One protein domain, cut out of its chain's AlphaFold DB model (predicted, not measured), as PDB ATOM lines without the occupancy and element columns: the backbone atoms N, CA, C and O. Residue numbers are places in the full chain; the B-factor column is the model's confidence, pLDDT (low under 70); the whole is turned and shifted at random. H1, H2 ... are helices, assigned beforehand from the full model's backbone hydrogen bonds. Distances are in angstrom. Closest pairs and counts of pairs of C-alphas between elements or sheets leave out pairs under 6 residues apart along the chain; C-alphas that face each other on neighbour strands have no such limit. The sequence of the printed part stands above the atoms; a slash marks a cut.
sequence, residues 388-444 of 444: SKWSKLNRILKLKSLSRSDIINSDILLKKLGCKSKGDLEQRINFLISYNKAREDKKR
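This is residues 388 to 444 of the 444 residues of the protein "Piso0_000259 protein" of Pichia sorbitophila (strain ATCC MYA-4447 / BCRC 22081 / CBS 7064 / NBRC 10061 / NRRL Y-12695) (UniProt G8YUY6). Three short helices, H1, H2 and H3, gather beside a long helix, H4: H1 crosses its middle, H2 and H3 sit by its beginning, and residues 437 to 444 stick out. The 57 printed residues have four named helices, H1 to H4 in order, and no named strand: all helix. The whole is compact, with a radius of gyration of the C-alphas of 11.6 A, and elongated, spanning 37 by 22 by 19 A.

Look first at H1, residues 388 to 398, about perpendicular to H4, residues 422 to 441, at 74 degrees. They are close but not clearly touching; their closest C-alphas, Asn 394 and Leu 432, are 7.1 A apart. H2, residues 404 to 409, touches residues 422 to 426 of H4 alone, opposite ways at a shallow tilt of 24 degrees; the closest C-alphas, Ile 408 and Lys 422, are 6.0 A apart. H3, residues 411 to 417, is close to H1 but not clearly touching; the closest C-alphas, Lys 389 and Leu 417, are 6.0 A apart. In H1, H2, H3 and H4 every O i to N i+4 pair is within hydrogen-bond range.

Find C-alpha 388 at (-5.807, -20.241, -36.263), where H1 begins; it runs 15.3 A. H2 runs 8.7 A, H3 9.9 A and H4 28.7 A, ending at C-alpha 441 (-26.140, -31.178, -29.445).

The farthest C-alphas, Asp 411 and Arg 444, are 36.8 A apart. The printed part has no cut, its three links are tight, and no printed residue is under pLDDT 70.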
ATOM      1  N   SER A 388      -5.537 -21.503 -35.565       96.44
ATOM      2  CA  SER A 388      -5.807 -20.241 -36.263       96.44
ATOM      3  C   SER A 388      -6.498 -20.432 -37.619       96.44
ATOM      4  O   SER A 388      -7.368 -19.636 -37.983       96.44
ATOM      5  N   LYS A 389      -6.157 -21.493 -38.360       96.62
ATOM      6  CA  LYS A 389      -6.789 -21.827 -39.645       96.62
ATOM      7  C   LYS A 389      -8.189 -22.391 -39.436       96.62
ATOM      8  O   LYS A 389      -9.119 -21.938 -40.103       96.62
ATOM      9  N   TRP A 390      -8.359 -23.266 -38.443       97.00
ATOM     10  CA  TRP A 390      -9.679 -23.748 -38.028       97.00
ATOM     11  C   TRP A 390     -10.613 -22.600 -37.639       97.00
ATOM     12  O   TRP A 390     -11.744 -22.534 -38.113       97.00
ATOM     13  N   SER A 391     -10.136 -21.651 -36.829       96.75
ATOM     14  CA  SER A 391     -10.915 -20.479 -36.421       96.75
ATOM     15  C   SER A 391     -11.291 -19.585 -37.602       96.75
ATOM     16  O   SER A 391     -12.430 -19.120 -37.663       96.75
ATOM     17  N   LYS A 392     -10.377 -19.365 -38.559       97.19
ATOM     18  CA  LYS A 392     -10.666 -18.597 -39.784       97.19
ATOM     19  C   LYS A 392     -11.744 -19.274 -40.627       97.19
ATOM     20  O   LYS A 392     -12.708 -18.609 -40.998       97.19
ATOM     21  N   LEU A 393     -11.624 -20.580 -40.870       96.94
ATOM     22  CA  LEU A 393     -12.633 -21.340 -41.611       96.94
ATOM     23  C   LEU A 393     -13.992 -21.313 -40.896       96.94
ATOM     24  O   LEU A 393     -15.015 -21.061 -41.527       96.94
ATOM     25  N   ASN A 394     -14.004 -21.484 -39.569       96.94
ATOM     26  CA  ASN A 394     -15.230 -21.410 -38.773       96.94
ATOM     27  C   ASN A 394     -15.896 -20.037 -38.865       96.94
ATOM     28  O   ASN A 394     -17.116 -19.940 -38.958       96.94
ATOM     29  N   ARG A 395     -15.100 -18.960 -38.845       97.00
ATOM     30  CA  ARG A 395     -15.612 -17.597 -38.998       97.00
ATOM     31  C   ARG A 395     -16.273 -17.417 -40.362       97.00
ATOM     32  O   ARG A 395     -17.372 -16.886 -40.401       97.00
ATOM     33  N   ILE A 396     -15.648 -17.901 -41.435       96.25
ATOM     34  CA  ILE A 396     -16.204 -17.825 -42.796       96.25
ATOM     35  C   ILE A 396     -17.524 -18.597 -42.887       96.25
ATOM     36  O   ILE A 396     -18.515 -18.044 -43.350       96.25
ATOM     37  N   LEU A 397     -17.572 -19.830 -42.375       95.62
ATOM     38  CA  LEU A 397     -18.795 -20.644 -42.385       95.62
ATOM     39  C   LEU A 397     -19.943 -20.008 -41.588       95.62
ATOM     40  O   LEU A 397     -21.108 -20.191 -41.926       95.62
ATOM     41  N   LYS A 398     -19.629 -19.230 -40.548       94.69
ATOM     42  CA  LYS A 398     -20.631 -18.500 -39.760       94.69
ATOM     43  C   LYS A 398     -21.189 -17.262 -40.455       94.69
ATOM     44  O   LYS A 398     -22.255 -16.812 -40.049       94.69
ATOM     45  N   LEU A 399     -20.513 -16.710 -41.467       93.38
ATOM     46  CA  LEU A 399     -20.946 -15.462 -42.100       93.38
ATOM     47  C   LEU A 399     -22.263 -15.596 -42.884       93.38
ATOM     48  O   LEU A 399     -22.836 -14.564 -43.205       93.38
ATOM     49  N   LYS A 400     -22.770 -16.813 -43.152       89.75
ATOM     50  CA  LYS A 400     -24.012 -17.137 -43.906       89.75
ATOM     51  C   LYS A 400     -24.147 -16.515 -45.310       89.75
ATOM     52  O   LYS A 400     -24.986 -16.966 -46.075       89.75
ATOM     53  N   SER A 401     -23.322 -15.535 -45.666       93.44
ATOM     54  CA  SER A 401     -23.337 -14.806 -46.931       93.44
ATOM     55  C   SER A 401     -22.684 -15.567 -48.080       93.44
ATOM     56  O   SER A 401     -22.841 -15.181 -49.228       93.44
ATOM     57  N   LEU A 402     -21.911 -16.613 -47.777       93.94
ATOM     58  CA  LEU A 402     -21.222 -17.435 -48.764       93.94
ATOM     59  C   LEU A 402     -21.834 -18.827 -48.758       93.94
ATOM     60  O   LEU A 402     -21.916 -19.465 -47.702       93.94
ATOM     61  N   SER A 403     -22.241 -19.305 -49.936       96.25
ATOM     62  CA  SER A 403     -22.700 -20.680 -50.062       96.25
ATOM     63  C   SER A 403     -21.525 -21.639 -49.856       96.25
ATOM     64  O   SER A 403     -20.359 -21.305 -50.080       96.25
ATOM     65  N   ARG A 404     -21.819 -22.868 -49.421       95.38
ATOM     66  CA  ARG A 404     -20.794 -23.909 -49.250       95.38
ATOM     67  C   ARG A 404     -19.996 -24.131 -50.541       95.38
ATOM     68  O   ARG A 404     -18.779 -24.295 -50.478       95.38
ATOM     69  N   SER A 405     -20.678 -24.116 -51.682       96.44
ATOM     70  CA  SER A 405     -20.075 -24.283 -53.002       96.44
ATOM     71  C   SER A 405     -19.101 -23.149 -53.324       96.44
ATOM     72  O   SER A 405     -17.996 -23.420 -53.789       96.44
ATOM     73  N   ASP A 406     -19.451 -21.902 -52.994       97.12
ATOM     74  CA  ASP A 406     -18.573 -20.744 -53.216       97.12
ATOM     75  C   ASP A 406     -17.311 -20.820 -52.354       97.12
ATOM     76  O   ASP A 406     -16.216 -20.495 -52.809       97.12
ATOM     77  N   ILE A 407     -17.442 -21.300 -51.112       96.81
ATOM     78  CA  ILE A 407     -16.299 -21.487 -50.209       96.81
ATOM     79  C   ILE A 407     -15.341 -22.548 -50.769       96.81
ATOM     80  O   ILE A 407     -14.132 -22.323 -50.776       96.81
ATOM     81  N   ILE A 408     -15.865 -23.684 -51.248       97.12
ATOM     82  CA  ILE A 408     -15.058 -24.787 -51.807       97.12
ATOM     83  C   ILE A 408     -14.382 -24.372 -53.120       97.12
ATOM     84  O   ILE A 408     -13.225 -24.721 -53.358       97.12
ATOM     85  N   ASN A 409     -15.080 -23.604 -53.957       97.50
ATOM     86  CA  ASN A 409     -14.564 -23.146 -55.245       97.50
ATOM     87  C   ASN A 409     -13.664 -21.905 -55.150       97.50
ATOM     88  O   ASN A 409     -13.111 -21.486 -56.163       97.50
ATOM     89  N   SER A 410     -13.479 -21.330 -53.959       97.44
ATOM     90  CA  SER A 410     -12.665 -20.130 -53.781       97.44
ATOM     91  C   SER A 410     -11.164 -20.436 -53.739       97.44
ATOM     92  O   SER A 410     -10.613 -20.860 -52.717       97.44
ATOM     93  N   ASP A 411     -10.465 -20.091 -54.821       97.44
ATOM     94  CA  ASP A 411      -8.999 -20.178 -54.909       97.44
ATOM     95  C   ASP A 411      -8.288 -19.299 -53.868       97.44
ATOM     96  O   ASP A 411      -7.212 -19.637 -53.365       97.44
ATOM     97  N   ILE A 412      -8.908 -18.178 -53.493       97.19
ATOM     98  CA  ILE A 412      -8.386 -17.275 -52.462       97.19
ATOM     99  C   ILE A 412      -8.371 -17.984 -51.104       97.19
ATOM    100  O   ILE A 412      -7.404 -17.847 -50.350       97.19
ATOM    101  N   LEU A 413      -9.419 -18.746 -50.780       96.50
ATOM    102  CA  LEU A 413      -9.499 -19.487 -49.522       96.50
ATOM    103  C   LEU A 413      -8.549 -20.680 -49.501       96.50
ATOM    104  O   LEU A 413      -7.873 -20.871 -48.490       96.50
ATOM    105  N   LEU A 414      -8.430 -21.411 -50.612       96.75
ATOM    106  CA  LEU A 414      -7.436 -22.478 -50.777       96.75
ATOM    107  C   LEU A 414      -6.026 -21.976 -50.451       96.75
ATOM    108  O   LEU A 414      -5.362 -22.526 -49.570       96.75
ATOM    109  N   LYS A 415      -5.613 -20.864 -51.076       96.88
ATOM    110  CA  LYS A 415      -4.299 -20.246 -50.843       96.88
ATOM    111  C   LYS A 415      -4.149 -19.716 -49.416       96.88
ATOM    112  O   LYS A 415      -3.158 -20.016 -48.755       96.88
ATOM    113  N   LYS A 416      -5.132 -18.968 -48.893       96.31
ATOM    114  CA  LYS A 416      -5.054 -18.370 -47.542       96.31
ATOM    115  C   LYS A 416      -5.048 -19.400 -46.417       96.31
ATOM    116  O   LYS A 416      -4.431 -19.167 -45.376       96.31
ATOM    117  N   LEU A 417      -5.764 -20.507 -46.586       96.06
ATOM    118  CA  LEU A 417      -5.818 -21.590 -45.607       96.06
ATOM    119  C   LEU A 417      -4.696 -22.618 -45.834       96.06
ATOM    120  O   LEU A 417      -4.417 -23.434 -44.953       96.06
ATOM    121  N   GLY A 418      -3.980 -22.538 -46.959       95.44
ATOM    122  CA  GLY A 418      -2.929 -23.484 -47.325       95.44
ATOM    123  C   GLY A 418      -3.476 -24.904 -47.462       95.44
ATOM    124  O   GLY A 418      -2.862 -25.837 -46.952       95.44
ATOM    125  N   CYS A 419      -4.664 -25.041 -48.053       96.00
ATOM    126  CA  CYS A 419      -5.220 -26.339 -48.425       96.00
ATOM    127  C   CYS A 419      -4.584 -26.781 -49.746       96.00
ATOM    128  O   CYS A 419      -4.434 -25.970 -50.660       96.00
ATOM    129  N   LYS A 420      -4.219 -28.063 -49.849       94.69
ATOM    130  CA  LYS A 420      -3.507 -28.591 -51.029       94.69
ATOM    131  C   LYS A 420      -4.432 -28.782 -52.233       94.69
ATOM    132  O   LYS A 420      -3.986 -28.723 -53.372       94.69
ATOM    133  N   SER A 421      -5.717 -29.021 -51.984       97.31
ATOM    134  CA  SER A 421      -6.720 -29.269 -53.017       97.31
ATOM    135  C   SER A 421      -8.113 -28.817 -52.571       97.31
ATOM    136  O   SER A 421      -8.374 -28.637 -51.378       97.31
ATOM    137  N   LYS A 422      -9.031 -28.672 -53.536       97.56
ATOM    138  CA  LYS A 422     -10.463 -28.437 -53.270       97.56
ATOM    139  C   LYS A 422     -11.058 -29.529 -52.378       97.56
ATOM    140  O   LYS A 422     -11.777 -29.215 -51.436       97.56
ATOM    141  N   GLY A 423     -10.680 -30.787 -52.618       97.75
ATOM    142  CA  GLY A 423     -11.100 -31.924 -51.796       97.75
ATOM    143  C   GLY A 423     -10.621 -31.829 -50.343       97.75
ATOM    144  O   GLY A 423     -11.399 -32.088 -49.431       97.75
ATOM    145  N   ASP A 424      -9.382 -31.381 -50.106       96.19
ATOM    146  CA  ASP A 424      -8.846 -31.156 -48.753       96.19
ATOM    147  C   ASP A 424      -9.632 -30.052 -48.017       96.19
ATOM    148  O   ASP A 424     -10.015 -30.206 -46.854       96.19
ATOM    149  N   LEU A 425      -9.961 -28.954 -48.707       96.81
ATOM    150  CA  LEU A 425     -10.810 -27.902 -48.144       96.81
ATOM    151  C   LEU A 425     -12.225 -28.413 -47.830       96.81
ATOM    152  O   LEU A 425     -12.757 -28.125 -46.755       96.81
ATOM    153  N   GLU A 426     -12.821 -29.199 -48.723       97.81
ATOM    154  CA  GLU A 426     -14.145 -29.782 -48.516       97.81
ATOM    155  C   GLU A 426     -14.185 -30.745 -47.322       97.81
ATOM    156  O   GLU A 426     -15.089 -30.653 -46.486       97.81
ATOM    157  N   GLN A 427     -13.195 -31.631 -47.186       97.19
ATOM    158  CA  GLN A 427     -13.090 -32.536 -46.037       97.19
ATOM    159  C   GLN A 427     -13.040 -31.762 -44.718       97.19
ATOM    160  O   GLN A 427     -13.748 -32.096 -43.763       97.19
ATOM    161  N   ARG A 428     -12.266 -30.674 -44.675       96.31
ATOM    162  CA  ARG A 428     -12.151 -29.816 -43.488       96.31
ATOM    163  C   ARG A 428     -13.447 -29.072 -43.187       96.31
ATOM    164  O   ARG A 428     -13.809 -28.950 -42.018       96.31
ATOM    165  N   ILE A 429     -14.167 -28.610 -44.208       97.00
ATOM    166  CA  ILE A 429     -15.497 -28.002 -44.046       97.00
ATOM    167  C   ILE A 429     -16.488 -29.025 -43.483       97.00
ATOM    168  O   ILE A 429     -17.181 -28.724 -42.513       97.00
ATOM    169  N   ASN A 430     -16.522 -30.237 -44.040       97.56
ATOM    170  CA  ASN A 430     -17.377 -31.326 -43.564       97.56
ATOM    171  C   ASN A 430     -17.105 -31.666 -42.099       97.56
ATOM    172  O   ASN A 430     -18.042 -31.746 -41.303       97.56
ATOM    173  N   PHE A 431     -15.827 -31.798 -41.735       97.00
ATOM    174  CA  PHE A 431     -15.409 -31.996 -40.352       97.00
ATOM    175  C   PHE A 431     -15.892 -30.858 -39.448       97.00
ATOM    176  O   PHE A 431     -16.392 -31.098 -38.354       97.00
ATOM    177  N   LEU A 432     -15.775 -29.607 -39.895       96.44
ATOM    178  CA  LEU A 432     -16.175 -28.472 -39.074       96.44
ATOM    179  C   LEU A 432     -17.689 -28.408 -38.849       96.44
ATOM    180  O   LEU A 432     -18.140 -28.068 -37.755       96.44
ATOM    181  N   ILE A 433     -18.471 -28.731 -39.880       96.31
ATOM    182  CA  ILE A 433     -19.933 -28.786 -39.801       96.31
ATOM    183  C   ILE A 433     -20.356 -29.879 -38.814       96.31
ATOM    184  O   ILE A 433     -21.157 -29.605 -37.916       96.31
ATOM    185  N   SER A 434     -19.796 -31.087 -38.932       97.06
ATOM    186  CA  SER A 434     -20.116 -32.195 -38.025       97.06
ATOM    187  C   SER A 434     -19.667 -31.907 -36.590       97.06
ATOM    188  O   SER A 434     -20.432 -32.131 -35.653       97.06
ATOM    189  N   TYR A 435     -18.481 -31.319 -36.414       96.50
ATOM    190  CA  TYR A 435     -17.962 -30.906 -35.113       96.50
ATOM    191  C   TYR A 435     -18.848 -29.850 -34.443       96.50
ATOM    192  O   TYR A 435     -19.194 -29.988 -33.270       96.50
ATOM    193  N   ASN A 436     -19.245 -28.806 -35.178       95.62
ATOM    194  CA  ASN A 436     -20.123 -27.763 -34.651       95.62
ATOM    195  C   ASN A 436     -21.498 -28.336 -34.280       95.62
ATOM    196  O   ASN A 436     -21.992 -28.029 -33.200       95.62
ATOM    197  N   LYS A 437     -22.074 -29.211 -35.119       96.12
ATOM    198  CA  LYS A 437     -23.343 -29.890 -34.822       96.12
ATOM    199  C   LYS A 437     -23.255 -30.698 -33.523       96.12
ATOM    200  O   LYS A 437     -24.006 -30.432 -32.594       96.12
ATOM    201  N   ALA A 438     -22.254 -31.572 -33.407       96.81
ATOM    202  CA  ALA A 438     -22.031 -32.375 -32.203       96.81
ATOM    203  C   ALA A 438     -21.767 -31.523 -30.947       96.81
ATOM    204  O   ALA A 438     -22.020 -31.962 -29.826       96.81
ATOM    205  N   ARG A 439     -21.223 -30.310 -31.109       95.94
ATOM    206  CA  ARG A 439     -20.995 -29.381 -29.998       95.94
ATOM    207  C   ARG A 439     -22.275 -28.691 -29.541       95.94
ATOM    208  O   ARG A 439     -22.417 -28.460 -28.347       95.94
ATOM    209  N   GLU A 440     -23.168 -28.344 -30.461       94.56
ATOM    210  CA  GLU A 440     -24.467 -27.761 -30.115       94.56
ATOM    211  C   GLU A 440     -25.415 -28.816 -29.525       94.56
ATOM    212  O   GLU A 440     -26.088 -28.524 -28.541       94.56
ATOM    213  N   ASP A 441     -25.372 -30.059 -30.015       95.62
ATOM    214  CA  ASP A 441     -26.140 -31.178 -29.445       95.62
ATOM    215  C   ASP A 441     -25.751 -31.473 -27.986       95.62
ATOM    216  O   ASP A 441     -26.590 -31.892 -27.206       95.62
ATOM    217  N   LYS A 442     -24.493 -31.220 -27.595       95.19
ATOM    218  CA  LYS A 442     -24.016 -31.373 -26.205       95.19
ATOM    219  C   LYS A 442     -24.424 -30.241 -25.262       95.19
ATOM    220  O   LYS A 442     -24.213 -30.365 -24.058       95.19
ATOM    221  N   LYS A 443     -24.857 -29.100 -25.799       92.75
ATOM    222  CA  LYS A 443     -25.307 -27.956 -24.991       92.75
ATOM    223  C   LYS A 443     -26.802 -28.002 -24.702       92.75
ATOM    224  O   LYS A 443     -27.236 -27.335 -23.768       92.75
ATOM    225  N   ARG A 444     -27.552 -28.695 -25.553       81.06
ATOM    226  CA  ARG A 444     -28.944 -29.064 -25.306       81.06
ATOM    227  C   ARG A 444     -28.971 -30.209 -24.306       81.06
ATOM    228  O   ARG A 444     -29.910 -30.204 -23.485       81.06
TER     229      ARG A 444